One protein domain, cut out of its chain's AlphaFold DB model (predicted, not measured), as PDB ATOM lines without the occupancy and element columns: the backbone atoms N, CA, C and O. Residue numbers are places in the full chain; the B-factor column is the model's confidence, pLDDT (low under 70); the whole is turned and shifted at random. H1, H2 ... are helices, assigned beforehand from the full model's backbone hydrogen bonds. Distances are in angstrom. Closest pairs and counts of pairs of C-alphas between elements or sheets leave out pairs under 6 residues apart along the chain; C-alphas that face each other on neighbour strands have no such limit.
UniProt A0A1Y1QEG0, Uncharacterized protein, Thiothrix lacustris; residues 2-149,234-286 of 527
ATOM      1  N   SER A   2     243.759 231.097 326.065       48.50
ATOM      2  CA  SER A   2     242.567 231.793 326.609       48.50
ATOM      3  C   SER A   2     241.836 232.692 325.595       48.50
ATOM      4  O   SER A   2     240.613 232.740 325.602       48.50
ATOM      5  N   ASN A   3     242.558 233.329 324.665       56.16
ATOM      6  CA  ASN A   3     241.964 234.250 323.683       56.16
ATOM      7  C   ASN A   3     240.973 233.595 322.702       56.16
ATOM      8  O   ASN A   3     240.045 234.259 322.255       56.16
ATOM      9  N   ASN A   4     241.128 232.308 322.368       57.44
ATOM     10  CA  ASN A   4     240.264 231.655 321.372       57.44
ATOM     11  C   ASN A   4     238.860 231.356 321.919       57.44
ATOM     12  O   ASN A   4     237.891 231.395 321.170       57.44
ATOM     13  N   LEU A   5     238.741 231.098 323.223       59.66
ATOM     14  CA  LEU A   5     237.472 230.768 323.875       59.66
ATOM     15  C   LEU A   5     236.643 232.014 324.200       59.66
ATOM     16  O   LEU A   5     235.437 232.016 323.970       59.66
ATOM     17  N   THR A   6     237.289 233.105 324.625       62.88
ATOM     18  CA  THR A   6     236.626 234.412 324.762       62.88
ATOM     19  C   THR A   6     236.095 234.905 323.413       62.88
ATOM     20  O   THR A   6     234.978 235.415 323.340       62.88
ATOM     21  N   ASN A   7     236.854 234.686 322.333       74.12
ATOM     22  CA  ASN A   7     236.416 235.014 320.977       74.12
ATOM     23  C   ASN A   7     235.228 234.148 320.524       74.12
ATOM     24  O   ASN A   7     234.295 234.687 319.936       74.12
ATOM     25  N   ALA A   8     235.213 232.851 320.852       70.88
ATOM     26  CA  ALA A   8     234.109 231.952 320.514       70.88
ATOM     27  C   ALA A   8     232.799 232.293 321.250       70.88
ATOM     28  O   ALA A   8     231.730 232.228 320.644       70.88
ATOM     29  N   TYR A   9     232.871 232.690 322.526       74.06
ATOM     30  CA  TYR A   9     231.703 233.149 323.288       74.06
ATOM     31  C   TYR A   9     231.126 234.453 322.718       74.06
ATOM     32  O   TYR A   9     229.919 234.555 322.504       74.06
ATOM     33  N   ALA A  10     231.987 235.427 322.398       75.38
ATOM     34  CA  ALA A  10     231.564 236.675 321.761       75.38
ATOM     35  C   ALA A  10     230.885 236.422 320.402       75.38
ATOM     36  O   ALA A  10     229.816 236.965 320.130       75.38
ATOM     37  N   LEU A  11     231.456 235.527 319.588       79.62
ATOM     38  CA  LEU A  11     230.877 235.119 318.306       79.62
ATOM     39  C   LEU A  11     229.540 234.384 318.461       79.62
ATOM     40  O   LEU A  11     228.660 234.535 317.615       79.62
ATOM     41  N   HIS A  12     229.374 233.587 319.520       79.81
ATOM     42  CA  HIS A  12     228.104 232.927 319.809       79.81
ATOM     43  C   HIS A  12     227.008 233.935 320.170       79.81
ATOM     44  O   HIS A  12     225.906 233.841 319.634       79.81
ATOM     45  N   ALA A  13     227.311 234.915 321.027       80.00
ATOM     46  CA  ALA A  13     226.369 235.975 321.378       80.00
ATOM     47  C   ALA A  13     225.929 236.771 320.134       80.00
ATOM     48  O   ALA A  13     224.731 236.941 319.907       80.00
ATOM     49  N   GLU A  14     226.880 237.157 319.276       84.75
ATOM     50  CA  GLU A  14     226.603 237.871 318.020       84.75
ATOM     51  C   GLU A  14     225.763 237.024 317.043       84.75
ATOM     52  O   GLU A  14     224.819 237.517 316.419       84.75
ATOM     53  N   LEU A  15     226.041 235.718 316.937       85.06
ATOM     54  CA  LEU A  15     225.247 234.795 316.120       85.06
ATOM     55  C   LEU A  15     223.805 234.658 316.615       85.06
ATOM     56  O   LEU A  15     222.885 234.632 315.791       85.06
ATOM     57  N   THR A  16     223.604 234.570 317.928       85.19
ATOM     58  CA  THR A  16     222.274 234.483 318.542       85.19
ATOM     59  C   THR A  16     221.493 235.787 318.352       85.19
ATOM     60  O   THR A  16     220.315 235.750 317.990       85.19
ATOM     61  N   GLU A  17     222.149 236.940 318.498       87.50
ATOM     62  CA  GLU A  17     221.541 238.255 318.265       87.50
ATOM     63  C   GLU A  17     221.094 238.430 316.807       87.50
ATOM     64  O   GLU A  17     219.936 238.770 316.545       87.50
ATOM     65  N   ILE A  18     221.957 238.112 315.838       88.19
ATOM     66  CA  ILE A  18     221.610 238.210 314.413       88.19
ATOM     67  C   ILE A  18     220.529 237.194 314.032       88.19
ATOM     68  O   ILE A  18     219.660 237.504 313.216       88.19
ATOM     69  N   GLN A  19     220.522 235.993 314.625       89.38
ATOM     70  CA  GLN A  19     219.432 235.029 314.428       89.38
ATOM     71  C   GLN A  19     218.090 235.573 314.905       89.38
ATOM     72  O   GLN A  19     217.091 235.421 314.196       89.38
ATOM     73  N   LYS A  20     218.071 236.228 316.070       89.94
ATOM     74  CA  LYS A  20     216.878 236.876 316.611       89.94
ATOM     75  C   LYS A  20     216.416 238.024 315.712       89.94
ATOM     76  O   LYS A  20     215.274 238.003 315.268       89.94
ATOM     77  N   SER A  21     217.315 238.938 315.342       89.69
ATOM     78  CA  SER A  21     217.007 240.053 314.432       89.69
ATOM     79  C   SER A  21     216.462 239.566 313.082       89.69
ATOM     80  O   SER A  21     215.463 240.073 312.579       89.69
ATOM     81  N   LEU A  22     217.041 238.503 312.519       90.62
ATOM     82  CA  LEU A  22     216.559 237.897 311.279       90.62
ATOM     83  C   LEU A  22     215.172 237.256 311.435       90.62
ATOM     84  O   LEU A  22     214.371 237.293 310.496       90.62
ATOM     85  N   ALA A  23     214.885 236.632 312.580       91.44
ATOM     86  CA  ALA A  23     213.561 236.087 312.872       91.44
ATOM     87  C   ALA A  23     212.514 237.205 312.996       91.44
ATOM     88  O   ALA A  23     211.430 237.078 312.414       91.44
ATOM     89  N   ASP A  24     212.872 238.302 313.662       92.88
ATOM     90  CA  ASP A  24     212.037 239.492 313.818       92.88
ATOM     91  C   ASP A  24     211.748 240.135 312.454       92.88
ATOM     92  O   ASP A  24     210.584 240.296 312.086       92.88
ATOM     93  N   GLU A  25     212.764 240.363 311.615       90.12
ATOM     94  CA  GLU A  25     212.563 240.920 310.269       90.12
ATOM     95  C   GLU A  25     211.717 240.007 309.366       90.12
ATOM     96  O   GLU A  25     210.861 240.465 308.602       90.12
ATOM     97  N   LYS A  26     211.864 238.680 309.480       91.88
ATOM     98  CA  LYS A  26     210.979 237.729 308.782       91.88
ATOM     99  C   LYS A  26     209.535 237.791 309.288       91.88
ATOM    100  O   LYS A  26     208.609 237.553 308.502       91.88
ATOM    101  N   ALA A  27     209.314 238.048 310.575       92.38
ATOM    102  CA  ALA A  27     207.979 238.253 311.129       92.38
ATOM    103  C   ALA A  27     207.374 239.572 310.621       92.38
ATOM    104  O   ALA A  27     206.255 239.557 310.100       92.38
ATOM    105  N   THR A  28     208.144 240.662 310.637       89.81
ATOM    106  CA  THR A  28     207.763 241.970 310.081       89.81
ATOM    107  C   THR A  28     207.422 241.871 308.593       89.81
ATOM    108  O   THR A  28     206.384 242.370 308.154       89.81
ATOM    109  N   LEU A  29     208.215 241.131 307.807       91.94
ATOM    110  CA  LEU A  29     207.929 240.881 306.393       91.94
ATOM    111  C   LEU A  29     206.587 240.168 306.187       91.94
ATOM    112  O   LEU A  29     205.865 240.478 305.237       91.94
ATOM    113  N   ARG A  30     206.247 239.197 307.045       92.56
ATOM    114  CA  ARG A  30     204.952 238.496 306.984       92.56
ATOM    115  C   ARG A  30     203.798 239.440 307.301       92.56
ATOM    116  O   ARG A  30     202.851 239.486 306.521       92.56
ATOM    117  N   ALA A  31     203.897 240.218 308.378       90.12
ATOM    118  CA  ALA A  31     202.883 241.205 308.745       90.12
ATOM    119  C   ALA A  31     202.648 242.223 307.615       90.12
ATOM    120  O   ALA A  31     201.511 242.468 307.212       90.12
ATOM    121  N   ASN A  32     203.728 242.734 307.022       90.69
ATOM    122  CA  ASN A  32     203.646 243.680 305.915       90.69
ATOM    123  C   ASN A  32     203.004 243.065 304.654       90.69
ATOM    124  O   ASN A  32     202.221 243.726 303.977       90.69
ATOM    125  N   LYS A  33     203.258 241.783 304.351       90.12
ATOM    126  CA  LYS A  33     202.570 241.078 303.251       90.12
ATOM    127  C   LYS A  33     201.066 240.932 303.489       90.12
ATOM    128  O   LYS A  33     200.304 241.068 302.536       90.12
ATOM    129  N   TYR A  34     200.635 240.680 304.725       90.50
ATOM    130  CA  TYR A  34     199.205 240.663 305.044       90.50
ATOM    131  C   TYR A  34     198.578 242.041 304.833       90.50
ATOM    132  O   TYR A  34     197.548 242.140 304.171       90.50
ATOM    133  N   ALA A  35     199.232 243.111 305.295       87.81
ATOM    134  CA  ALA A  35     198.768 244.476 305.047       87.81
ATOM    135  C   ALA A  35     198.617 244.760 303.540       87.81
ATOM    136  O   ALA A  35     197.574 245.242 303.102       87.81
ATOM    137  N   GLN A  36     199.603 244.377 302.721       89.25
ATOM    138  CA  GLN A  36     199.522 244.511 301.261       89.25
ATOM    139  C   GLN A  36     198.345 243.743 300.645       89.25
ATOM    140  O   GLN A  36     197.716 244.241 299.709       89.25
ATOM    141  N   GLN A  37     198.042 242.537 301.136       88.94
ATOM    142  CA  GLN A  37     196.883 241.772 300.671       88.94
ATOM    143  C   GLN A  37     195.582 242.516 300.973       88.94
ATOM    144  O   GLN A  37     194.760 242.659 300.071       88.94
ATOM    145  N   PHE A  38     195.429 243.067 302.182       88.94
ATOM    146  CA  PHE A  38     194.274 243.903 302.519       88.94
ATOM    147  C   PHE A  38     194.163 245.119 301.596       88.94
ATOM    148  O   PHE A  38     193.107 245.332 301.011       88.94
ATOM    149  N   PHE A  39     195.248 245.868 301.375       87.50
ATOM    150  CA  PHE A  39     195.233 247.004 300.445       87.50
ATOM    151  C   PHE A  39     194.873 246.597 299.011       87.50
ATOM    152  O   PHE A  39     194.140 247.315 298.326       87.50
ATOM    153  N   THR A  40     195.345 245.438 298.554       87.44
ATOM    154  CA  THR A  40     195.042 244.918 297.212       87.44
ATOM    155  C   THR A  40     193.572 244.521 297.091       87.44
ATOM    156  O   THR A  40     192.923 244.892 296.116       87.44
ATOM    157  N   VAL A  41     193.022 243.827 298.093       89.12
ATOM    158  CA  VAL A  41     191.603 243.446 298.135       89.12
ATOM    159  C   VAL A  41     190.713 244.684 298.227       89.12
ATOM    160  O   VAL A  41     189.749 244.797 297.476       89.12
ATOM    161  N   THR A  42     191.054 245.658 299.069       87.00
ATOM    162  CA  THR A  42     190.301 246.917 299.164       87.00
ATOM    163  C   THR A  42     190.341 247.692 297.847       87.00
ATOM    164  O   THR A  42     189.301 248.138 297.373       87.00
ATOM    165  N   THR A  43     191.509 247.774 297.194       87.69
ATOM    166  CA  THR A  43     191.637 248.374 295.852       87.69
ATOM    167  C   THR A  43     190.736 247.654 294.843       87.69
ATOM    168  O   THR A  43     190.060 248.295 294.042       87.69
ATOM    169  N   TRP A  44     190.693 246.321 294.891       91.50
ATOM    170  CA  TRP A  44     189.829 245.526 294.025       91.50
ATOM    171  C   TRP A  44     188.344 245.842 294.243       91.50
ATOM    172  O   TRP A  44     187.624 246.051 293.270       91.50
ATOM    173  N   ILE A  45     187.898 245.960 295.499       88.12
ATOM    174  CA  ILE A  45     186.515 246.337 295.840       88.12
ATOM    175  C   ILE A  45     186.184 247.743 295.320       88.12
ATOM    176  O   ILE A  45     185.115 247.951 294.752       88.12
ATOM    177  N   ILE A  46     187.095 248.705 295.473       85.12
ATOM    178  CA  ILE A  46     186.932 250.071 294.952       85.12
ATOM    179  C   ILE A  46     186.764 250.053 293.429       85.12
ATOM    180  O   ILE A  46     185.846 250.673 292.889       85.12
ATOM    181  N   TYR A  47     187.617 249.313 292.721       86.94
ATOM    182  CA  TYR A  47     187.520 249.200 291.267       86.94
ATOM    183  C   TYR A  47     186.267 248.447 290.820       86.94
ATOM    184  O   TYR A  47     185.698 248.793 289.788       86.94
ATOM    185  N   LEU A  48     185.788 247.482 291.609       86.81
ATOM    186  CA  LEU A  48     184.497 246.835 291.395       86.81
ATOM    187  C   LEU A  48     183.345 247.834 291.535       86.81
ATOM    188  O   LEU A  48     182.490 247.894 290.656       86.81
ATOM    189  N   LEU A  49     183.338 248.654 292.592       82.50
ATOM    190  CA  LEU A  49     182.340 249.713 292.799       82.50
ATOM    191  C   LEU A  49     182.338 250.721 291.643       82.50
ATOM    192  O   LEU A  49     181.269 251.147 291.206       82.50
ATOM    193  N   PHE A  50     183.522 251.078 291.140       81.81
ATOM    194  CA  PHE A  50     183.684 251.943 289.974       81.81
ATOM    195  C   PHE A  50     183.143 251.293 288.692       81.81
ATOM    196  O   PHE A  50     182.332 251.895 287.993       81.81
ATOM    197  N   ALA A  51     183.555 250.057 288.391       82.12
ATOM    198  CA  ALA A  51     183.112 249.338 287.199       82.12
ATOM    199  C   ALA A  51     181.592 249.114 287.206       82.12
ATOM    200  O   ALA A  51     180.939 249.288 286.181       82.12
ATOM    201  N   ALA A  52     181.027 248.799 288.375       78.62
ATOM    202  CA  ALA A  52     179.588 248.699 288.584       78.62
ATOM    203  C   ALA A  52     178.881 250.019 288.267       78.62
ATOM    204  O   ALA A  52     177.963 250.034 287.450       78.62
ATOM    205  N   ALA A  53     179.359 251.131 288.831       72.62
ATOM    206  CA  ALA A  53     178.781 252.450 288.590       72.62
ATOM    207  C   ALA A  53     178.878 252.914 287.124       72.62
ATOM    208  O   ALA A  53     177.995 253.630 286.662       72.62
ATOM    209  N   MET A  54     179.931 252.530 286.396       73.69
ATOM    210  CA  MET A  54     180.152 252.965 285.011       73.69
ATOM    211  C   MET A  54     179.443 252.110 283.963       73.69
ATOM    212  O   MET A  54     178.958 252.648 282.971       73.69
ATOM    213  N   TYR A  55     179.419 250.789 284.145       72.31
ATOM    214  CA  TYR A  55     179.004 249.865 283.087       72.31
ATOM    215  C   TYR A  55     177.688 249.144 283.376       72.31
ATOM    216  O   TYR A  55     177.052 248.670 282.440       72.31
ATOM    217  N   ALA A  56     177.277 249.051 284.640       71.12
ATOM    218  CA  ALA A  56     176.066 248.345 285.038       71.12
ATOM    219  C   ALA A  56     175.131 249.289 285.803       71.12
ATOM    220  O   ALA A  56     174.468 250.143 285.222       71.12
ATOM    221  N   ALA A  57     175.096 249.130 287.118       66.88
ATOM    222  CA  ALA A  57     174.397 249.981 288.055       66.88
ATOM    223  C   ALA A  57     175.235 250.061 289.341       66.88
ATOM    224  O   ALA A  57     176.064 249.177 289.592       66.88
ATOM    225  N   PRO A  58     175.019 251.072 290.198       73.12
ATOM    226  CA  PRO A  58     175.592 251.075 291.536       73.12
ATOM    227  C   PRO A  58     175.304 249.751 292.267       73.12
ATOM    228  O   PRO A  58     174.281 249.103 292.029       73.12
ATOM    229  N   LEU A  59     176.193 249.342 293.178       70.81
ATOM    230  CA  LEU A  59     176.197 247.979 293.732       70.81
ATOM    231  C   LEU A  59     174.884 247.646 294.464       70.81
ATOM    232  O   LEU A  59     174.429 246.506 294.456       70.81
ATOM    233  N   TRP A  60     174.233 248.670 295.016       67.12
ATOM    234  CA  TRP A  60     172.959 248.590 295.736       67.12
ATOM    235  C   TRP A  60     171.735 248.346 294.839       67.12
ATOM    236  O   TRP A  60     170.671 248.011 295.347       67.12
ATOM    237  N   VAL A  61     171.873 248.493 293.518       71.06
ATOM    238  CA  VAL A  61     170.801 248.314 292.514       71.06
ATOM    239  C   VAL A  61     171.151 247.184 291.538       71.06
ATOM    240  O   VAL A  61     170.405 246.870 290.614       71.06
ATOM    241  N   LEU A  62     172.291 246.520 291.736       73.06
ATOM    242  CA  LEU A  62     172.796 245.518 290.801       73.06
ATOM    243  C   LEU A  62     171.805 244.355 290.608       73.06
ATOM    244  O   LEU A  62     171.645 243.844 289.503       73.06
ATOM    245  N   GLN A  63     171.087 243.969 291.669       76.19
ATOM    246  CA  GLN A  63     170.075 242.912 291.614       76.19
ATOM    247  C   GLN A  63     168.909 243.267 290.683       76.19
ATOM    248  O   GLN A  63     168.511 242.445 289.853       76.19
ATOM    249  N   SER A  64     168.348 244.471 290.802       75.19
ATOM    250  CA  SER A  64     167.238 244.894 289.944       75.19
ATOM    251  C   SER A  64     167.706 245.086 288.505       75.19
ATOM    252  O   SER A  64     166.985 244.701 287.587       75.19
ATOM    253  N   PHE A  65     168.941 245.555 288.298       74.81
ATOM    254  CA  PHE A  65     169.560 245.618 286.977       74.81
ATOM    255  C   PHE A  65     169.634 244.236 286.309       74.81
ATOM    256  O   PHE A  65     169.173 244.078 285.178       74.81
ATOM    257  N   PHE A  66     170.151 243.210 286.997       78.12
ATOM    258  CA  PHE A  66     170.208 241.854 286.436       78.12
ATOM    259  C   PHE A  66     168.821 241.240 286.228       78.12
ATOM    260  O   PHE A  66     168.603 240.543 285.240       78.12
ATOM    261  N   THR A  67     167.869 241.537 287.112       79.38
ATOM    262  CA  THR A  67     166.485 241.063 286.977       79.38
ATOM    263  C   THR A  67     165.819 241.659 285.733       79.38
ATOM    264  O   THR A  67     165.241 240.922 284.932       79.38
ATOM    265  N   ALA A  68     165.967 242.970 285.519       78.00
ATOM    266  CA  ALA A  68     165.408 243.682 284.370       78.00
ATOM    267  C   ALA A  68     166.047 243.270 283.033       78.00
ATOM    268  O   ALA A  68     165.382 243.289 282.001       78.00
ATOM    269  N   ASN A  69     167.320 242.860 283.048       77.00
ATOM    270  CA  ASN A  69     168.070 242.470 281.851       77.00
ATOM    271  C   ASN A  69     168.171 240.946 281.655       77.00
ATOM    272  O   ASN A  69     168.888 240.492 280.764       77.00
ATOM    273  N   SER A  70     167.445 240.155 282.452       76.81
ATOM    274  CA  SER A  70     167.498 238.681 282.470       76.81
ATOM    275  C   SER A  70     167.242 238.017 281.109       76.81
ATOM    276  O   SER A  70     167.765 236.937 280.847       76.81
ATOM    277  N   GLY A  71     166.511 238.680 280.207       80.44
ATOM    278  CA  GLY A  71     166.274 238.210 278.838       80.44
ATOM    279  C   GLY A  71     167.464 238.352 277.876       80.44
ATOM    280  O   GLY A  71     167.434 237.773 276.793       80.44
ATOM    281  N   ASN A  72     168.519 239.091 278.240       85.00
ATOM    282  CA  ASN A  72     169.692 239.325 277.395       85.00
ATOM    283  C   ASN A  72     170.948 238.683 278.000       85.00
ATOM    284  O   ASN A  72     171.808 239.344 278.588       85.00
ATOM    285  N   TRP A  73     171.061 237.364 277.829       80.94
ATOM    286  CA  TRP A  73     172.151 236.564 278.396       80.94
ATOM    287  C   TRP A  73     173.543 236.978 277.887       80.94
ATOM    288  O   TRP A  73     174.513 236.894 278.642       80.94
ATOM    289  N   VAL A  74     173.655 237.470 276.645       80.69
ATOM    290  CA  VAL A  74     174.929 237.953 276.078       80.69
ATOM    291  C   VAL A  74     175.388 239.205 276.816       80.69
ATOM    292  O   VAL A  74     176.532 239.262 277.265       80.69
ATOM    293  N   ALA A  75     174.494 240.181 276.999       74.38
ATOM    294  CA  ALA A  75     174.807 241.400 277.736       74.38
ATOM    295  C   ALA A  75     175.185 241.091 279.188       74.38
ATOM    296  O   ALA A  75     176.210 241.580 279.654       74.38
ATOM    297  N   ILE A  76     174.427 240.224 279.869       81.12
ATOM    298  CA  ILE A  76     174.740 239.784 281.238       81.12
ATOM    299  C   ILE A  76     176.126 239.144 281.304       81.12
ATOM    300  O   ILE A  76     176.927 239.527 282.148       81.12
ATOM    301  N   THR A  77     176.437 238.215 280.398       81.81
ATOM    302  CA  THR A  77     177.732 237.516 280.397       81.81
ATOM    303  C   THR A  77     178.890 238.491 280.201       81.81
ATOM    304  O   THR A  77     179.856 238.467 280.964       81.81
ATOM    305  N   VAL A  78     178.790 239.384 279.212       83.00
ATOM    306  CA  VAL A  78     179.822 240.394 278.941       83.00
ATOM    307  C   VAL A  78     179.978 241.340 280.133       83.00
ATOM    308  O   VAL A  78     181.101 241.588 280.568       83.00
ATOM    309  N   LEU A  79     178.873 241.808 280.717       82.31
ATOM    310  CA  LEU A  79     178.888 242.671 281.898       82.31
ATOM    311  C   LEU A  79     179.504 241.985 283.113       82.31
ATOM    312  O   LEU A  79     180.333 242.592 283.779       82.31
ATOM    313  N   SER A  80     179.175 240.723 283.386       81.06
ATOM    314  CA  SER A  80     179.776 239.965 284.487       81.06
ATOM    315  C   SER A  80     181.282 239.773 284.295       81.06
ATOM    316  O   SER A  80     182.049 239.961 285.241       81.06
ATOM    317  N   VAL A  81     181.725 239.459 283.071       84.44
ATOM    318  CA  VAL A  81     183.157 239.345 282.751       84.44
ATOM    319  C   VAL A  81     183.862 240.686 282.935       84.44
ATOM    320  O   VAL A  81     184.943 240.716 283.516       84.44
ATOM    321  N   PHE A  82     183.259 241.797 282.514       84.00
ATOM    322  CA  PHE A  82     183.826 243.128 282.734       84.00
ATOM    323  C   PHE A  82     183.853 243.513 284.217       84.00
ATOM    324  O   PHE A  82     184.884 243.978 284.698       84.00
ATOM    325  N   LEU A  83     182.773 243.261 284.960       85.31
ATOM    326  CA  LEU A  83     182.665 243.576 286.386       85.31
ATOM    327  C   LEU A  83     183.696 242.837 287.235       85.31
ATOM    328  O   LEU A  83     184.126 243.373 288.244       85.31
ATOM    329  N   VAL A  84     184.122 241.638 286.844       87.19
ATOM    330  CA  VAL A  84     185.152 240.890 287.585       87.19
ATOM    331  C   VAL A  84     186.537 241.101 286.979       87.19
ATOM    332  O   VAL A  84     187.504 241.365 287.695       87.19
ATOM    333  N   GLY A  85     186.652 240.998 285.658       87.56
ATOM    334  CA  GLY A  85     187.922 241.039 284.940       87.56
ATOM    335  C   GLY A  85     188.603 242.399 285.015       87.56
ATOM    336  O   GLY A  85     189.800 242.462 285.299       87.56
ATOM    337  N   PHE A  86     187.855 243.489 284.826       85.31
ATOM    338  CA  PHE A  86     188.425 244.837 284.819       85.31
ATOM    339  C   PHE A  86     188.981 245.250 286.196       85.31
ATOM    340  O   PHE A  86     190.162 245.604 286.262       85.31
ATOM    341  N   PRO A  87     188.241 245.112 287.318       88.56
ATOM    342  CA  PRO A  87     188.792 245.398 288.645       88.56
ATOM    343  C   PRO A  87     189.983 244.517 289.010       88.56
ATOM    344  O   PRO A  87     190.949 244.997 289.601       88.56
ATOM    345  N   THR A  88     189.944 243.238 288.625       89.50
ATOM    346  CA  THR A  88     191.043 242.295 288.870       89.50
ATOM    347  C   THR A  88     192.310 242.724 288.140       89.50
ATOM    348  O   THR A  88     193.372 242.813 288.757       89.50
ATOM    349  N   ALA A  89     192.200 243.052 286.851       86.44
ATOM    350  CA  ALA A  89     193.327 243.512 286.052       86.44
ATOM    351  C   ALA A  89     193.933 244.805 286.616       86.44
ATOM    352  O   ALA A  89     195.152 244.899 286.755       86.44
ATOM    353  N   LEU A  90     193.097 245.773 287.003       86.12
ATOM    354  CA  LEU A  90     193.572 247.037 287.563       86.12
ATOM    355  C   LEU A  90     194.211 246.869 288.947       86.12
ATOM    356  O   LEU A  90     195.279 247.425 289.191       86.12
ATOM    357  N   ALA A  91     193.609 246.089 289.849       87.94
ATOM    358  CA  ALA A  91     194.142 245.896 291.198       87.94
ATOM    359  C   ALA A  91     195.490 245.157 291.175       87.94
ATOM    360  O   ALA A  91     196.453 245.588 291.817       87.94
ATOM    361  N   LEU A  92     195.591 244.083 290.381       86.25
ATOM    362  CA  LEU A  92     196.842 243.343 290.202       86.25
ATOM    363  C   LEU A  92     197.885 244.167 289.443       86.25
ATOM    364  O   LEU A  92     199.057 244.158 289.819       86.25
ATOM    365  N   GLY A  93     197.465 244.906 288.414       82.94
ATOM    366  CA  GLY A  93     198.326 245.811 287.657       82.94
ATOM    367  C   GLY A  93     198.925 246.902 288.540       82.94
ATOM    368  O   GLY A  93     200.126 247.152 288.471       82.94
ATOM    369  N   LYS A  94     198.129 247.485 289.440       84.44
ATOM    370  CA  LYS A  94     198.581 248.484 290.415       84.44
ATOM    371  C   LYS A  94     199.567 247.900 291.423       84.44
ATOM    372  O   LYS A  94     200.662 248.434 291.585       84.44
ATOM    373  N   HIS A  95     199.222 246.778 292.059       83.00
ATOM    374  CA  HIS A  95     200.113 246.115 293.016       83.00
ATOM    375  C   HIS A  95     201.440 245.700 292.355       83.00
ATOM    376  O   HIS A  95     202.526 245.964 292.878       83.00
ATOM    377  N   GLY A  96     201.364 245.095 291.166       81.38
ATOM    378  CA  GLY A  96     202.526 244.726 290.361       81.38
ATOM    379  C   GLY A  96     203.354 245.938 289.928       81.38
ATOM    380  O   GLY A  96     204.581 245.892 290.009       81.38
ATOM    381  N   GLY A  97     202.695 247.032 289.541       78.88
ATOM    382  CA  GLY A  97     203.314 248.305 289.180       78.88
ATOM    383  C   GLY A  97     204.112 248.902 290.333       78.88
ATOM    384  O   GLY A  97     205.315 249.122 290.191       78.88
ATOM    385  N   TYR A  98     203.498 249.059 291.509       79.25
ATOM    386  CA  TYR A  98     204.192 249.522 292.716       79.25
ATOM    387  C   TYR A  98     205.383 248.629 293.083       79.25
ATOM    388  O   TYR A  98     206.451 249.128 293.441       79.25
ATOM    389  N   LYS A  99     205.247 247.308 292.935       78.94
ATOM    390  CA  LYS A  99     206.329 246.354 293.217       78.94
ATOM    391  C   LYS A  99     207.476 246.426 292.208       78.94
ATOM    392  O   LYS A  99     208.634 246.212 292.565       78.94
ATOM    393  N   ALA A 100     207.170 246.689 290.940       75.88
ATOM    394  CA  ALA A 100     208.178 246.899 289.909       75.88
ATOM    395  C   ALA A 100     208.937 248.213 290.144       75.88
ATOM    396  O   ALA A 100     210.166 248.221 290.051       75.88
ATOM    397  N   LEU A 101     208.217 249.278 290.514       74.12
ATOM    398  CA  LEU A 101     208.783 250.584 290.859       74.12
ATOM    399  C   LEU A 101     209.718 250.498 292.067       74.12
ATOM    400  O   LEU A 101     210.840 250.994 291.994       74.12
ATOM    401  N   SER A 102     209.304 249.812 293.139       73.12
ATOM    402  CA  SER A 102     210.130 249.682 294.346       73.12
ATOM    403  C   SER A 102     211.407 248.869 294.119       73.12
ATOM    404  O   SER A 102     212.431 249.154 294.730       73.12
ATOM    405  N   LYS A 103     211.377 247.871 293.224       69.56
ATOM    406  CA  LYS A 103     212.530 246.999 292.955       69.56
ATOM    407  C   LYS A 103     213.540 247.560 291.965       69.56
ATOM    408  O   LYS A 103     214.730 247.320 292.139       69.56
ATOM    409  N   ARG A 104     213.082 248.167 290.867       65.44
ATOM    410  CA  ARG A 104     213.951 248.425 289.705       65.44
ATOM    411  C   ARG A 104     214.700 249.746 289.760       65.44
ATOM    412  O   ARG A 104     215.490 249.967 288.855       65.44
ATOM    413  N   GLY A 105     214.483 250.580 290.783       57.84
ATOM    414  CA  GLY A 105     215.096 251.906 290.836       57.84
ATOM    415  C   GLY A 105     214.874 252.616 289.505       57.84
ATOM    416  O   GLY A 105     215.822 252.865 288.768       57.84
ATOM    417  N   VAL A 106     213.600 252.794 289.133       58.62
ATOM    418  CA  VAL A 106     213.243 253.478 287.885       58.62
ATOM    419  C   VAL A 106     213.969 254.815 287.836       58.62
ATOM    420  O   VAL A 106     214.092 255.468 288.871       58.62
ATOM    421  N   ASP A 107     214.460 255.184 286.647       57.78
ATOM    422  CA  ASP A 107     215.194 256.429 286.416       57.78
ATOM    423  C   ASP A 107     214.532 257.573 287.213       57.78
ATOM    424  O   ASP A 107     213.330 257.822 287.020       57.78
ATOM    425  N   PRO A 108     215.262 258.239 288.135       59.06
ATOM    426  CA  PRO A 108     214.708 259.265 289.016       59.06
ATOM    427  C   PRO A 108     213.910 260.339 288.270       59.06
ATOM    428  O   PRO A 108     212.970 260.907 288.825       59.06
ATOM    429  N   ARG A 109     214.245 260.570 286.993       59.09
ATOM    430  CA  ARG A 109     213.566 261.511 286.093       59.09
ATOM    431  C   ARG A 109     212.095 261.169 285.841       59.09
ATOM    432  O   ARG A 109     211.283 262.077 285.704       59.09
ATOM    433  N   TRP A 110     211.743 259.883 285.807       61.59
ATOM    434  CA  TRP A 110     210.385 259.407 285.502       61.59
ATOM    435  C   TRP A 110     209.679 258.777 286.700       61.59
ATOM    436  O   TRP A 110     208.455 258.645 286.691       61.59
ATOM    437  N   MET A 111     210.421 258.432 287.753       62.38
ATOM    438  CA  MET A 111     209.874 257.813 288.959       62.38
ATOM    439  C   MET A 111     208.776 258.668 289.604       62.38
ATOM    440  O   MET A 111     207.701 258.153 289.908       62.38
ATOM    441  N   GLY A 112     209.003 259.979 289.737       65.81
ATOM    442  CA  GLY A 112     207.999 260.898 290.280       65.81
ATOM    443  C   GLY A 112     206.723 260.950 289.435       65.81
ATOM    444  O   GLY A 112     205.626 260.890 289.980       65.81
ATOM    445  N   ALA A 113     206.857 260.978 288.106       68.44
ATOM    446  CA  ALA A 113     205.722 261.045 287.186       68.44
ATOM    447  C   ALA A 113     204.898 259.749 287.172       68.44
ATOM    448  O   ALA A 113     203.671 259.801 287.186       68.44
ATOM    449  N   ILE A 114     205.554 258.585 287.186       66.88
ATOM    450  CA  ILE A 114     204.861 257.291 287.180       66.88
ATOM    451  C   ILE A 114     204.147 257.057 288.516       66.88
ATOM    452  O   ILE A 114     202.991 256.638 288.526       66.88
ATOM    453  N   ILE A 115     204.792 257.372 289.646       68.56
ATOM    454  CA  ILE A 115     204.155 257.290 290.969       68.56
ATOM    455  C   ILE A 115     202.969 258.259 291.047       68.56
ATOM    456  O   ILE A 115     201.881 257.848 291.445       68.56
ATOM    457  N   ALA A 116     203.144 259.508 290.605       70.19
ATOM    458  CA  ALA A 116     202.063 260.489 290.565       70.19
ATOM    459  C   ALA A 116     200.899 260.027 289.680       70.19
ATOM    460  O   ALA A 116     199.748 260.202 290.066       70.19
ATOM    461  N   PHE A 117     201.174 259.388 288.540       74.94
ATOM    462  CA  PHE A 117     200.142 258.824 287.670       74.94
ATOM    463  C   PHE A 117     199.340 257.719 288.367       74.94
ATOM    464  O   PHE A 117     198.111 257.754 288.343       74.94
ATOM    465  N   PHE A 118     200.004 256.768 289.035       70.44
ATOM    466  CA  PHE A 118     199.303 255.701 289.757       70.44
ATOM    467  C   PHE A 118     198.460 256.247 290.913       70.44
ATOM    468  O   PHE A 118     197.288 255.886 291.017       70.44
ATOM    469  N   ILE A 119     199.007 257.172 291.707       71.88
ATOM    470  CA  ILE A 119     198.280 257.824 292.803       71.88
ATOM    471  C   ILE A 119     197.084 258.617 292.256       71.88
ATOM    472  O   ILE A 119     195.964 258.435 292.723       71.88
ATOM    473  N   ALA A 120     197.283 259.444 291.226       73.56
ATOM    474  CA  ALA A 120     196.212 260.238 290.625       73.56
ATOM    475  C   ALA A 120     195.109 259.358 290.021       73.56
ATOM    476  O   ALA A 120     193.926 259.650 290.195       73.56
ATOM    477  N   SER A 121     195.480 258.261 289.353       72.94
ATOM    478  CA  SER A 121     194.511 257.305 288.813       72.94
ATOM    479  C   SER A 121     193.696 256.640 289.925       72.94
ATOM    480  O   SER A 121     192.477 256.554 289.822       72.94
ATOM    481  N   GLY A 122     194.342 256.243 291.023       72.06
ATOM    482  CA  GLY A 122     193.689 255.670 292.193       72.06
ATOM    483  C   GLY A 122     192.683 256.619 292.840       72.06
ATOM    484  O   GLY A 122     191.510 256.272 292.975       72.06
ATOM    485  N   ILE A 123     193.113 257.860 293.090       77.12
ATOM    486  CA  ILE A 123     192.255 258.940 293.593       77.12
ATOM    487  C   ILE A 123     191.045 259.161 292.679       77.12
ATOM    488  O   ILE A 123     189.923 259.303 293.159       77.12
ATOM    489  N   TYR A 124     191.237 259.152 291.358       75.94
ATOM    490  CA  TYR A 124     190.139 259.326 290.409       75.94
ATOM    491  C   TYR A 124     189.076 258.217 290.518       75.94
ATOM    492  O   TYR A 124     187.874 258.510 290.564       75.94
ATOM    493  N   PHE A 125     189.498 256.951 290.586       75.75
ATOM    494  CA  PHE A 125     188.578 255.818 290.722       75.75
ATOM    495  C   PHE A 125     187.837 255.835 292.065       75.75
ATOM    496  O   PHE A 125     186.639 255.545 292.119       75.75
ATOM    497  N   GLU A 126     188.525 256.202 293.145       73.81
ATOM    498  CA  GLU A 126     187.947 256.295 294.485       73.81
ATOM    499  C   GLU A 126     186.935 257.428 294.610       73.81
ATOM    500  O   GLU A 126     185.829 257.195 295.089       73.81
ATOM    501  N   ILE A 127     187.241 258.623 294.098       71.88
ATOM    502  CA  ILE A 127     186.281 259.733 294.070       71.88
ATOM    503  C   ILE A 127     185.041 259.333 293.268       71.88
ATOM    504  O   ILE A 127     183.919 259.476 293.749       71.88
ATOM    505  N   THR A 128     185.225 258.781 292.068       71.88
ATOM    506  CA  THR A 128     184.095 258.442 291.192       71.88
ATOM    507  C   THR A 128     183.217 257.340 291.796       71.88
ATOM    508  O   THR A 128     181.984 257.436 291.782       71.88
ATOM    509  N   SER A 129     183.827 256.301 292.373       72.44
ATOM    510  CA  SER A 129     183.086 255.237 293.060       72.44
ATOM    511  C   SER A 129     182.414 255.741 294.340       72.44
ATOM    512  O   SER A 129     181.241 255.454 294.556       72.44
ATOM    513  N   ALA A 130     183.082 256.554 295.159       68.06
ATOM    514  CA  ALA A 130     182.488 257.118 296.367       68.06
ATOM    515  C   ALA A 130     181.293 258.025 296.041       68.06
ATOM    516  O   ALA A 130     180.229 257.869 296.638       68.06
ATOM    517  N   THR A 131     181.430 258.932 295.070       69.31
ATOM    518  CA  THR A 131     180.360 259.863 294.691       69.31
ATOM    519  C   THR A 131     179.153 259.138 294.098       69.31
ATOM    520  O   THR A 131     178.031 259.390 294.533       69.31
ATOM    521  N   SER A 132     179.357 258.204 293.163       68.44
ATOM    522  CA  SER A 132     178.250 257.456 292.539       68.44
ATOM    523  C   SER A 132     177.467 256.612 293.550       68.44
ATOM    524  O   SER A 132     176.237 256.617 293.551       68.44
ATOM    525  N   GLN A 133     178.160 255.936 294.470       69.94
ATOM    526  CA  GLN A 133     177.510 255.105 295.486       69.94
ATOM    527  C   GLN A 133     176.812 255.948 296.564       69.94
ATOM    528  O   GLN A 133     175.783 255.533 297.095       69.94
ATOM    529  N   GLN A 134     177.344 257.131 296.892       66.00
ATOM    530  CA  GLN A 134     176.693 258.068 297.813       66.00
ATOM    531  C   GLN A 134     175.424 258.671 297.217       66.00
ATOM    532  O   GLN A 134     174.411 258.736 297.911       66.00
ATOM    533  N   GLN A 135     175.468 259.079 295.947       67.81
ATOM    534  CA  GLN A 135     174.294 259.601 295.251       67.81
ATOM    535  C   GLN A 135     173.177 258.562 295.227       67.81
ATOM    536  O   GLN A 135     172.059 258.877 295.621       67.81
ATOM    537  N   GLU A 136     173.485 257.312 294.871       69.00
ATOM    538  CA  GLU A 136     172.478 256.249 294.836       69.00
ATOM    539  C   GLU A 136     171.856 255.983 296.213       69.00
ATOM    540  O   GLU A 136     170.636 255.922 296.339       69.00
ATOM    541  N   LYS A 137     172.667 255.876 297.274       63.78
ATOM    542  CA  LYS A 137     172.138 255.680 298.634       63.78
ATOM    543  C   LYS A 137     171.220 256.820 299.064       63.78
ATOM    544  O   LYS A 137     170.158 256.565 299.626       63.78
ATOM    545  N   ALA A 138     171.617 258.059 298.784       61.84
ATOM    546  CA  ALA A 138     170.808 259.223 299.109       61.84
ATOM    547  C   ALA A 138     169.507 259.257 298.284       61.84
ATOM    548  O   ALA A 138     168.456 259.611 298.815       61.84
ATOM    549  N   HIS A 139     169.546 258.821 297.019       66.38
ATOM    550  CA  HIS A 139     168.358 258.667 296.176       66.38
ATOM    551  C   HIS A 139     167.409 257.578 296.688       66.38
ATOM    552  O   HIS A 139     166.210 257.828 296.786       66.38
ATOM    553  N   GLN A 140     167.916 256.403 297.070       65.81
ATOM    554  CA  GLN A 140     167.091 255.328 297.632       65.81
ATOM    555  C   GLN A 140     166.428 255.741 298.945       65.81
ATOM    556  O   GLN A 140     165.244 255.477 299.145       65.81
ATOM    557  N   GLN A 141     167.164 256.432 299.819       63.09
ATOM    558  CA  GLN A 141     166.624 256.924 301.086       63.09
ATOM    559  C   GLN A 141     165.536 257.980 300.870       63.09
ATOM    560  O   GLN A 141     164.454 257.848 301.442       63.09
ATOM    561  N   ALA A 142     165.767 258.947 299.976       60.88
ATOM    562  CA  ALA A 142     164.758 259.934 299.594       60.88
ATOM    563  C   ALA A 142     163.517 259.280 298.954       60.88
ATOM    564  O   ALA A 142     162.385 259.683 299.222       60.88
ATOM    565  N   ALA A 143     163.705 258.233 298.143       61.16
ATOM    566  CA  ALA A 143     162.607 257.480 297.545       61.16
ATOM    567  C   ALA A 143     161.785 256.709 298.592       61.16
ATOM    568  O   ALA A 143     160.567 256.617 298.456       61.16
ATOM    569  N   THR A 144     162.403 256.190 299.659       62.47
ATOM    570  CA  THR A 144     161.670 255.524 300.750       62.47
ATOM    571  C   THR A 144     160.896 256.489 301.649       62.47
ATOM    572  O   THR A 144     159.790 256.151 302.063       62.47
ATOM    573  N   THR A 145     161.415 257.691 301.926       55.66
ATOM    574  CA  THR A 145     160.697 258.702 302.723       55.66
ATOM    575  C   THR A 145     159.581 259.390 301.937       55.66
ATOM    576  O   THR A 145     158.522 259.651 302.505       55.66
ATOM    577  N   LEU A 146     159.755 259.633 300.630       53.31
ATOM    578  CA  LEU A 146     158.727 260.271 299.791       53.31
ATOM    579  C   LEU A 146     157.835 259.315 298.990       53.31
ATOM    580  O   LEU A 146     156.790 259.750 298.506       53.31
ATOM    581  N   GLY A 147     158.179 258.034 298.849       47.81
ATOM    582  CA  GLY A 147     157.410 257.066 298.051       47.81
ATOM    583  C   GLY A 147     155.949 256.906 298.494       47.81
ATOM    584  O   GLY A 147     155.083 256.592 297.676       47.81
ATOM    585  N   ALA A 148     155.652 257.218 299.759       44.28
ATOM    586  CA  ALA A 148     154.294 257.246 300.302       44.28
ATOM    587  C   ALA A 148     153.494 258.519 299.940       44.28
ATOM    588  O   ALA A 148     152.269 258.488 299.971       44.28
ATOM    589  N   ALA A 149     154.156 259.626 299.583       45.19
ATOM    590  CA  ALA A 149     153.518 260.907 299.253       45.19
ATOM    591  C   ALA A 149     153.522 261.235 297.743       45.19
ATOM    592  O   ALA A 149     152.783 262.112 297.305       45.19
ATOM    593  N   PRO A 234     177.496 262.680 307.045       69.19
ATOM    594  CA  PRO A 234     177.975 263.742 307.932       69.19
ATOM    595  C   PRO A 234     179.339 264.305 307.529       69.19
ATOM    596  O   PRO A 234     179.538 265.511 307.555       69.19
ATOM    597  N   ILE A 235     180.252 263.444 307.069       66.19
ATOM    598  CA  ILE A 235     181.584 263.853 306.605       66.19
ATOM    599  C   ILE A 235     181.477 264.805 305.405       66.19
ATOM    600  O   ILE A 235     182.130 265.843 305.387       66.19
ATOM    601  N   ALA A 236     180.617 264.504 304.427       68.56
ATOM    602  CA  ALA A 236     180.413 265.382 303.277       68.56
ATOM    603  C   ALA A 236     179.850 266.747 303.700       68.56
ATOM    604  O   ALA A 236     180.283 267.766 303.166       68.56
ATOM    605  N   LYS A 237     178.946 266.776 304.692       71.75
ATOM    606  CA  LYS A 237     178.414 268.018 305.279       71.75
ATOM    607  C   LYS A 237     179.509 268.823 305.973       71.75
ATOM    608  O   LYS A 237     179.686 269.990 305.646       71.75
ATOM    609  N   SER A 238     180.317 268.192 306.825       74.00
ATOM    610  CA  SER A 238     181.429 268.859 307.510       74.00
ATOM    611  C   SER A 238     182.442 269.461 306.533       74.00
ATOM    612  O   SER A 238     182.875 270.593 306.719       74.00
ATOM    613  N   PHE A 239     182.791 268.750 305.455       75.12
ATOM    614  CA  PHE A 239     183.680 269.287 304.420       75.12
ATOM    615  C   PHE A 239     183.011 270.380 303.572       75.12
ATOM    616  O   PHE A 239     183.661 271.355 303.197       75.12
ATOM    617  N   SER A 240     181.712 270.265 303.296       76.69
ATOM    618  CA  SER A 240     180.934 271.312 302.624       76.69
ATOM    619  C   SER A 240     180.948 272.614 303.428       76.69
ATOM    620  O   SER A 240     181.204 273.674 302.859       76.69
ATOM    621  N   GLU A 241     180.724 272.521 304.740       79.44
ATOM    622  CA  GLU A 241     180.718 273.643 305.684       79.44
ATOM    623  C   GLU A 241     182.114 274.254 305.852       79.44
ATOM    624  O   GLU A 241     182.263 275.470 305.752       79.44
ATOM    625  N   LEU A 242     183.145 273.418 306.026       77.56
ATOM    626  CA  LEU A 242     184.533 273.857 306.205       77.56
ATOM    627  C   LEU A 242     185.060 274.653 305.002       77.56
ATOM    628  O   LEU A 242     185.792 275.623 305.177       77.56
ATOM    629  N   PHE A 243     184.686 274.251 303.785       78.62
ATOM    630  CA  PHE A 243     185.146 274.879 302.542       78.62
ATOM    631  C   PHE A 243     184.136 275.866 301.933       78.62
ATOM    632  O   PHE A 243     184.358 276.348 300.821       78.62
ATOM    633  N   GLY A 244     183.015 276.155 302.610       74.38
ATOM    634  CA  GLY A 244     181.962 277.045 302.097       74.38
ATOM    635  C   GLY A 244     181.410 276.615 300.729       74.38
ATOM    636  O   GLY A 244     181.055 277.452 299.897       74.38
ATOM    637  N   SER A 245     181.404 275.309 300.459       78.38
ATOM    638  CA  SER A 245     181.119 274.731 299.144       78.38
ATOM    639  C   SER A 245     179.796 273.963 299.137       78.38
ATOM    640  O   SER A 245     179.081 273.932 300.136       78.38
ATOM    641  N   THR A 246     179.421 273.386 297.990       77.00
ATOM    642  CA  THR A 246     178.225 272.530 297.912       77.00
ATOM    643  C   THR A 246     178.487 271.168 298.551       77.00
ATOM    644  O   THR A 246     179.629 270.715 298.601       77.00
ATOM    645  N   LEU A 247     177.432 270.466 298.956       69.62
ATOM    646  CA  LEU A 247     177.532 269.139 299.564       69.62
ATOM    647  C   LEU A 247     178.226 268.111 298.657       69.62
ATOM    648  O   LEU A 247     179.017 267.294 299.123       69.62
ATOM    649  N   ALA A 248     177.983 268.204 297.346       67.50
ATOM    650  CA  ALA A 248     178.679 267.407 296.342       67.50
ATOM    651  C   ALA A 248     180.183 267.724 296.316       67.50
ATOM    652  O   ALA A 248     181.011 266.816 296.265       67.50
ATOM    653  N   THR A 249     180.549 269.005 296.408       70.94
ATOM    654  CA  THR A 249     181.951 269.430 296.516       70.94
ATOM    655  C   THR A 249     182.589 268.922 297.812       70.94
ATOM    656  O   THR A 249     183.691 268.380 297.766       70.94
ATOM    657  N   GLY A 250     181.886 269.005 298.946       72.50
ATOM    658  CA  GLY A 250     182.338 268.465 300.229       72.50
ATOM    659  C   GLY A 250     182.585 266.954 300.190       72.50
ATOM    660  O   GLY A 250     183.618 266.485 300.663       72.50
ATOM    661  N   ALA A 251     181.690 266.191 299.554       71.81
ATOM    662  CA  ALA A 251     181.857 264.752 299.341       71.81
ATOM    663  C   ALA A 251     183.097 264.420 298.494       71.81
ATOM    664  O   ALA A 251     183.850 263.509 298.837       71.81
ATOM    665  N   VAL A 252     183.333 265.173 297.415       75.69
ATOM    666  CA  VAL A 252     184.511 264.998 296.549       75.69
ATOM    667  C   VAL A 252     185.804 265.315 297.298       75.69
ATOM    668  O   VAL A 252     186.761 264.554 297.191       75.69
ATOM    669  N   ILE A 253     185.837 266.391 298.091       74.50
ATOM    670  CA  ILE A 253     187.012 266.756 298.899       74.50
ATOM    671  C   ILE A 253     187.310 265.668 299.938       74.50
ATOM    672  O   ILE A 253     188.454 265.232 300.063       74.50
ATOM    673  N   ALA A 254     186.282 265.194 300.647       74.69
ATOM    674  CA  ALA A 254     186.424 264.116 301.621       74.69
ATOM    675  C   ALA A 254     186.969 262.835 300.975       74.69
ATOM    676  O   ALA A 254     187.904 262.221 301.493       74.69
ATOM    677  N   ALA A 255     186.409 262.459 299.819       76.62
ATOM    678  CA  ALA A 255     186.864 261.308 299.055       76.62
ATOM    679  C   ALA A 255     188.316 261.487 298.594       76.62
ATOM    680  O   ALA A 255     189.109 260.567 298.758       76.62
ATOM    681  N   LEU A 256     188.700 262.669 298.106       78.25
ATOM    682  CA  LEU A 256     190.065 262.964 297.662       78.25
ATOM    683  C   LEU A 256     191.089 262.778 298.786       78.25
ATOM    684  O   LEU A 256     192.120 262.143 298.571       78.25
ATOM    685  N   ILE A 257     190.806 263.297 299.985       77.31
ATOM    686  CA  ILE A 257     191.704 263.171 301.142       77.31
ATOM    687  C   ILE A 257     191.833 261.706 301.565       77.31
ATOM    688  O   ILE A 257     192.950 261.216 301.742       77.31
ATOM    689  N   ALA A 258     190.707 260.996 301.694       75.62
ATOM    690  CA  ALA A 258     190.712 259.577 302.043       75.62
ATOM    691  C   ALA A 258     191.495 258.748 301.012       75.62
ATOM    692  O   ALA A 258     192.319 257.915 301.394       75.62
ATOM    693  N   SER A 259     191.311 259.053 299.724       81.06
ATOM    694  CA  SER A 259     192.004 258.374 298.630       81.06
ATOM    695  C   SER A 259     193.503 258.626 298.656       81.06
ATOM    696  O   SER A 259     194.299 257.704 298.507       81.06
ATOM    697  N   LEU A 260     193.924 259.867 298.908       80.31
ATOM    698  CA  LEU A 260     195.341 260.196 299.017       80.31
ATOM    699  C   LEU A 260     196.009 259.419 300.161       80.31
ATOM    700  O   LEU A 260     197.083 258.848 299.972       80.31
ATOM    701  N   ILE A 261     195.366 259.360 301.332       79.62
ATOM    702  CA  ILE A 261     195.868 258.597 302.484       79.62
ATOM    703  C   ILE A 261     195.965 257.110 302.137       79.62
ATOM    704  O   ILE A 261     196.980 256.473 302.438       79.62
ATOM    705  N   PHE A 262     194.938 256.556 301.488       85.50
ATOM    706  CA  PHE A 262     194.919 255.158 301.069       85.50
ATOM    707  C   PHE A 262     196.054 254.839 300.085       85.50
ATOM    708  O   PHE A 262     196.797 253.878 300.301       85.50
ATOM    709  N   GLU A 263     196.255 255.668 299.058       82.25
ATOM    710  CA  GLU A 263     197.308 255.471 298.056       82.25
ATOM    711  C   GLU A 263     198.719 255.563 298.639       82.25
ATOM    712  O   GLU A 263     199.584 254.723 298.357       82.25
ATOM    713  N   VAL A 264     198.964 256.564 299.488       80.25
ATOM    714  CA  VAL A 264     200.253 256.720 300.175       80.25
ATOM    715  C   VAL A 264     200.507 255.525 301.096       80.25
ATOM    716  O   VAL A 264     201.601 254.965 301.092       80.25
ATOM    717  N   SER A 265     199.489 255.064 301.824       81.56
ATOM    718  CA  SER A 265     199.621 253.905 302.714       81.56
ATOM    719  C   SER A 265     199.918 252.619 301.936       81.56
ATOM    720  O   SER A 265     200.848 251.886 302.279       81.56
ATOM    721  N   HIS A 266     199.190 252.358 300.847       83.19
ATOM    722  CA  HIS A 266     199.407 251.179 300.009       83.19
ATOM    723  C   HIS A 266     200.819 251.185 299.405       83.19
ATOM    724  O   HIS A 266     201.558 250.207 299.546       83.19
ATOM    725  N   SER A 267     201.237 252.295 298.793       78.81
ATOM    726  CA  SER A 267     202.580 252.412 298.210       78.81
ATOM    727  C   SER A 267     203.691 252.241 299.256       78.81
ATOM    728  O   SER A 267     204.660 251.515 299.007       78.81
ATOM    729  N   LEU A 268     203.518 252.796 300.461       81.19
ATOM    730  CA  LEU A 268     204.468 252.655 301.566       81.19
ATOM    731  C   LEU A 268     204.641 251.193 302.005       81.19
ATOM    732  O   LEU A 268     205.771 250.750 302.206       81.19
ATOM    733  N   THR A 269     203.562 250.404 302.095       84.06
ATOM    734  CA  THR A 269     203.682 248.968 302.435       84.06
ATOM    735  C   THR A 269     204.496 248.185 301.401       84.06
ATOM    736  O   THR A 269     205.198 247.227 301.737       84.06
ATOM    737  N   ILE A 270     204.466 248.584 300.131       84.31
ATOM    738  CA  ILE A 270     205.242 247.928 299.070       84.31
ATOM    739  C   ILE A 270     206.711 248.349 299.114       84.31
ATOM    740  O   ILE A 270     207.596 247.505 298.941       84.31
ATOM    741  N   TYR A 271     206.985 249.617 299.415       81.69
ATOM    742  CA  TYR A 271     208.346 250.090 299.659       81.69
ATOM    743  C   TYR A 271     208.975 249.412 300.890       81.69
ATOM    744  O   TYR A 271     210.107 248.927 300.827       81.69
ATOM    745  N   ASN A 272     208.208 249.272 301.975       83.75
ATOM    746  CA  ASN A 272     208.644 248.585 303.188       83.75
ATOM    747  C   ASN A 272     209.009 247.118 302.932       83.75
ATOM    748  O   ASN A 272     210.005 246.646 303.472       83.75
ATOM    749  N   GLU A 273     208.284 246.396 302.065       87.50
ATOM    750  CA  GLU A 273     208.647 245.013 301.708       87.50
ATOM    751  C   GLU A 273     210.041 244.935 301.086       87.50
ATOM    752  O   GLU A 273     210.800 244.017 301.392       87.50
ATOM    753  N   TRP A 274     210.369 245.872 300.194       84.12
ATOM    754  CA  TRP A 274     211.679 245.905 299.555       84.12
ATOM    755  C   TRP A 274     212.791 246.192 300.569       84.12
ATOM    756  O   TRP A 274     213.785 245.465 300.588       84.12
ATOM    757  N   ARG A 275     212.592 247.181 301.453       85.19
ATOM    758  CA  ARG A 275     213.550 247.517 302.518       85.19
ATOM    759  C   ARG A 275     213.803 246.331 303.450       85.19
ATOM    760  O   ARG A 275     214.949 245.922 303.601       85.19
ATOM    761  N   ILE A 276     212.736 245.728 303.980       88.31
ATOM    762  CA  ILE A 276     212.819 244.580 304.897       88.31
ATOM    763  C   ILE A 276     213.521 243.394 304.222       88.31
ATOM    764  O   ILE A 276     214.357 242.729 304.821       88.31
ATOM    765  N   LYS A 277     213.229 243.120 302.942       88.94
ATOM    766  CA  LYS A 277     213.922 242.051 302.203       88.94
ATOM    767  C   LYS A 277     215.420 242.300 302.084       88.94
ATOM    768  O   LYS A 277     216.191 241.372 302.284       88.94
ATOM    769  N   ARG A 278     215.823 243.539 301.792       87.38
ATOM    770  CA  ARG A 278     217.237 243.909 301.722       87.38
ATOM    771  C   ARG A 278     217.928 243.740 303.077       87.38
ATOM    772  O   ARG A 278     219.045 243.238 303.116       87.38
ATOM    773  N   GLU A 279     217.271 244.124 304.167       88.94
ATOM    774  CA  GLU A 279     217.779 243.920 305.531       88.94
ATOM    775  C   GLU A 279     217.919 242.424 305.856       88.94
ATOM    776  O   GLU A 279     218.974 241.998 306.320       88.94
ATOM    777  N   ILE A 280     216.932 241.594 305.497       91.94
ATOM    778  CA  ILE A 280     217.021 240.130 305.631       91.94
ATOM    779  C   ILE A 280     218.205 239.563 304.836       91.94
ATOM    780  O   ILE A 280     218.920 238.710 305.361       91.94
ATOM    781  N   ASP A 281     218.422 240.008 303.596       91.19
ATOM    782  CA  ASP A 281     219.530 239.534 302.760       91.19
ATOM    783  C   ASP A 281     220.895 239.905 303.375       91.19
ATOM    784  O   ASP A 281     221.814 239.083 303.399       91.19
ATOM    785  N   VAL A 282     221.015 241.115 303.940       90.00
ATOM    786  CA  VAL A 282     222.216 241.567 304.667       90.00
ATOM    787  C   VAL A 282     222.455 240.716 305.916       90.00
ATOM    788  O   VAL A 282     223.554 240.181 306.078       90.00
ATOM    789  N   LEU A 283     221.430 240.521 306.753       91.12
ATOM    790  CA  LEU A 283     221.519 239.708 307.971       91.12
ATOM    791  C   LEU A 283     221.866 238.247 307.650       91.12
ATOM    792  O   LEU A 283     222.684 237.635 308.334       91.12
ATOM    793  N   GLN A 284     221.303 237.681 306.578       91.75
ATOM    794  CA  GLN A 284     221.657 236.338 306.104       91.75
ATOM    795  C   GLN A 284     223.120 236.249 305.659       91.75
ATOM    796  O   GLN A 284     223.794 235.257 305.956       91.75
ATOM    797  N   GLY A 285     223.621 237.279 304.973       89.94
ATOM    798  CA  GLY A 285     225.026 237.385 304.587       89.94
ATOM    799  C   GLY A 285     225.963 237.426 305.797       89.94
ATOM    800  O   GLY A 285     226.913 236.643 305.859       89.94
ATOM    801  N   GLN A 286     225.664 238.279 306.781       89.75
ATOM    802  CA  GLN A 286     226.428 238.390 308.031       89.75
ATOM    803  C   GLN A 286     226.414 237.080 308.819       89.75
ATOM    804  O   GLN A 286     227.464 236.578 309.213       89.75
TER     805      GLN A 286
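AT A GLANCE: This is residues 2 to 149 and 234 to 286 of the 527 residues of an uncharacterized protein of Thiothrix lacustris (UniProt A0A1Y1QEG0). Four long helices, H1, H3, H4 and H6, form a splayed up-and-down bundle, with residues 2 to 14 of H1 and 141 to 149 of H4 sticking out. Short H2 packs on H4, short H5 on H6. The printed part, 201 residues with six named helices, is all helix and only just loose, close to extended: radius of gyration of the C-alphas 24.5 A, spans 97 by 47 by 39 A.

IN THESE COORDINATES: H1, residues 2 to 55, runs 79.1 A from C-alpha 2 at (242.567, 231.793, 326.609). H2 is 59 to 68, H3 73 to 104, H4 108 to 149, H5 234 to 242; H6, 247 to 286, ends at (226.428, 238.390, 308.031).

HOW THE PARTS SIT: H1 touches H6 with residues 18 to 39 alone; the closest C-alphas, of Phe 39 and His 266, are 5.9 A apart. Every O i to N i+4 pair is within hydrogen-bond range in H1, H5 and H6; in H2 4 of 6, H3 27 of 28, H4 34 of 38.

THE WHOLE: Residues 150 to 233 are cut out, a gap of 26.1 A; confidence is low at, among others, residues 130 to 149.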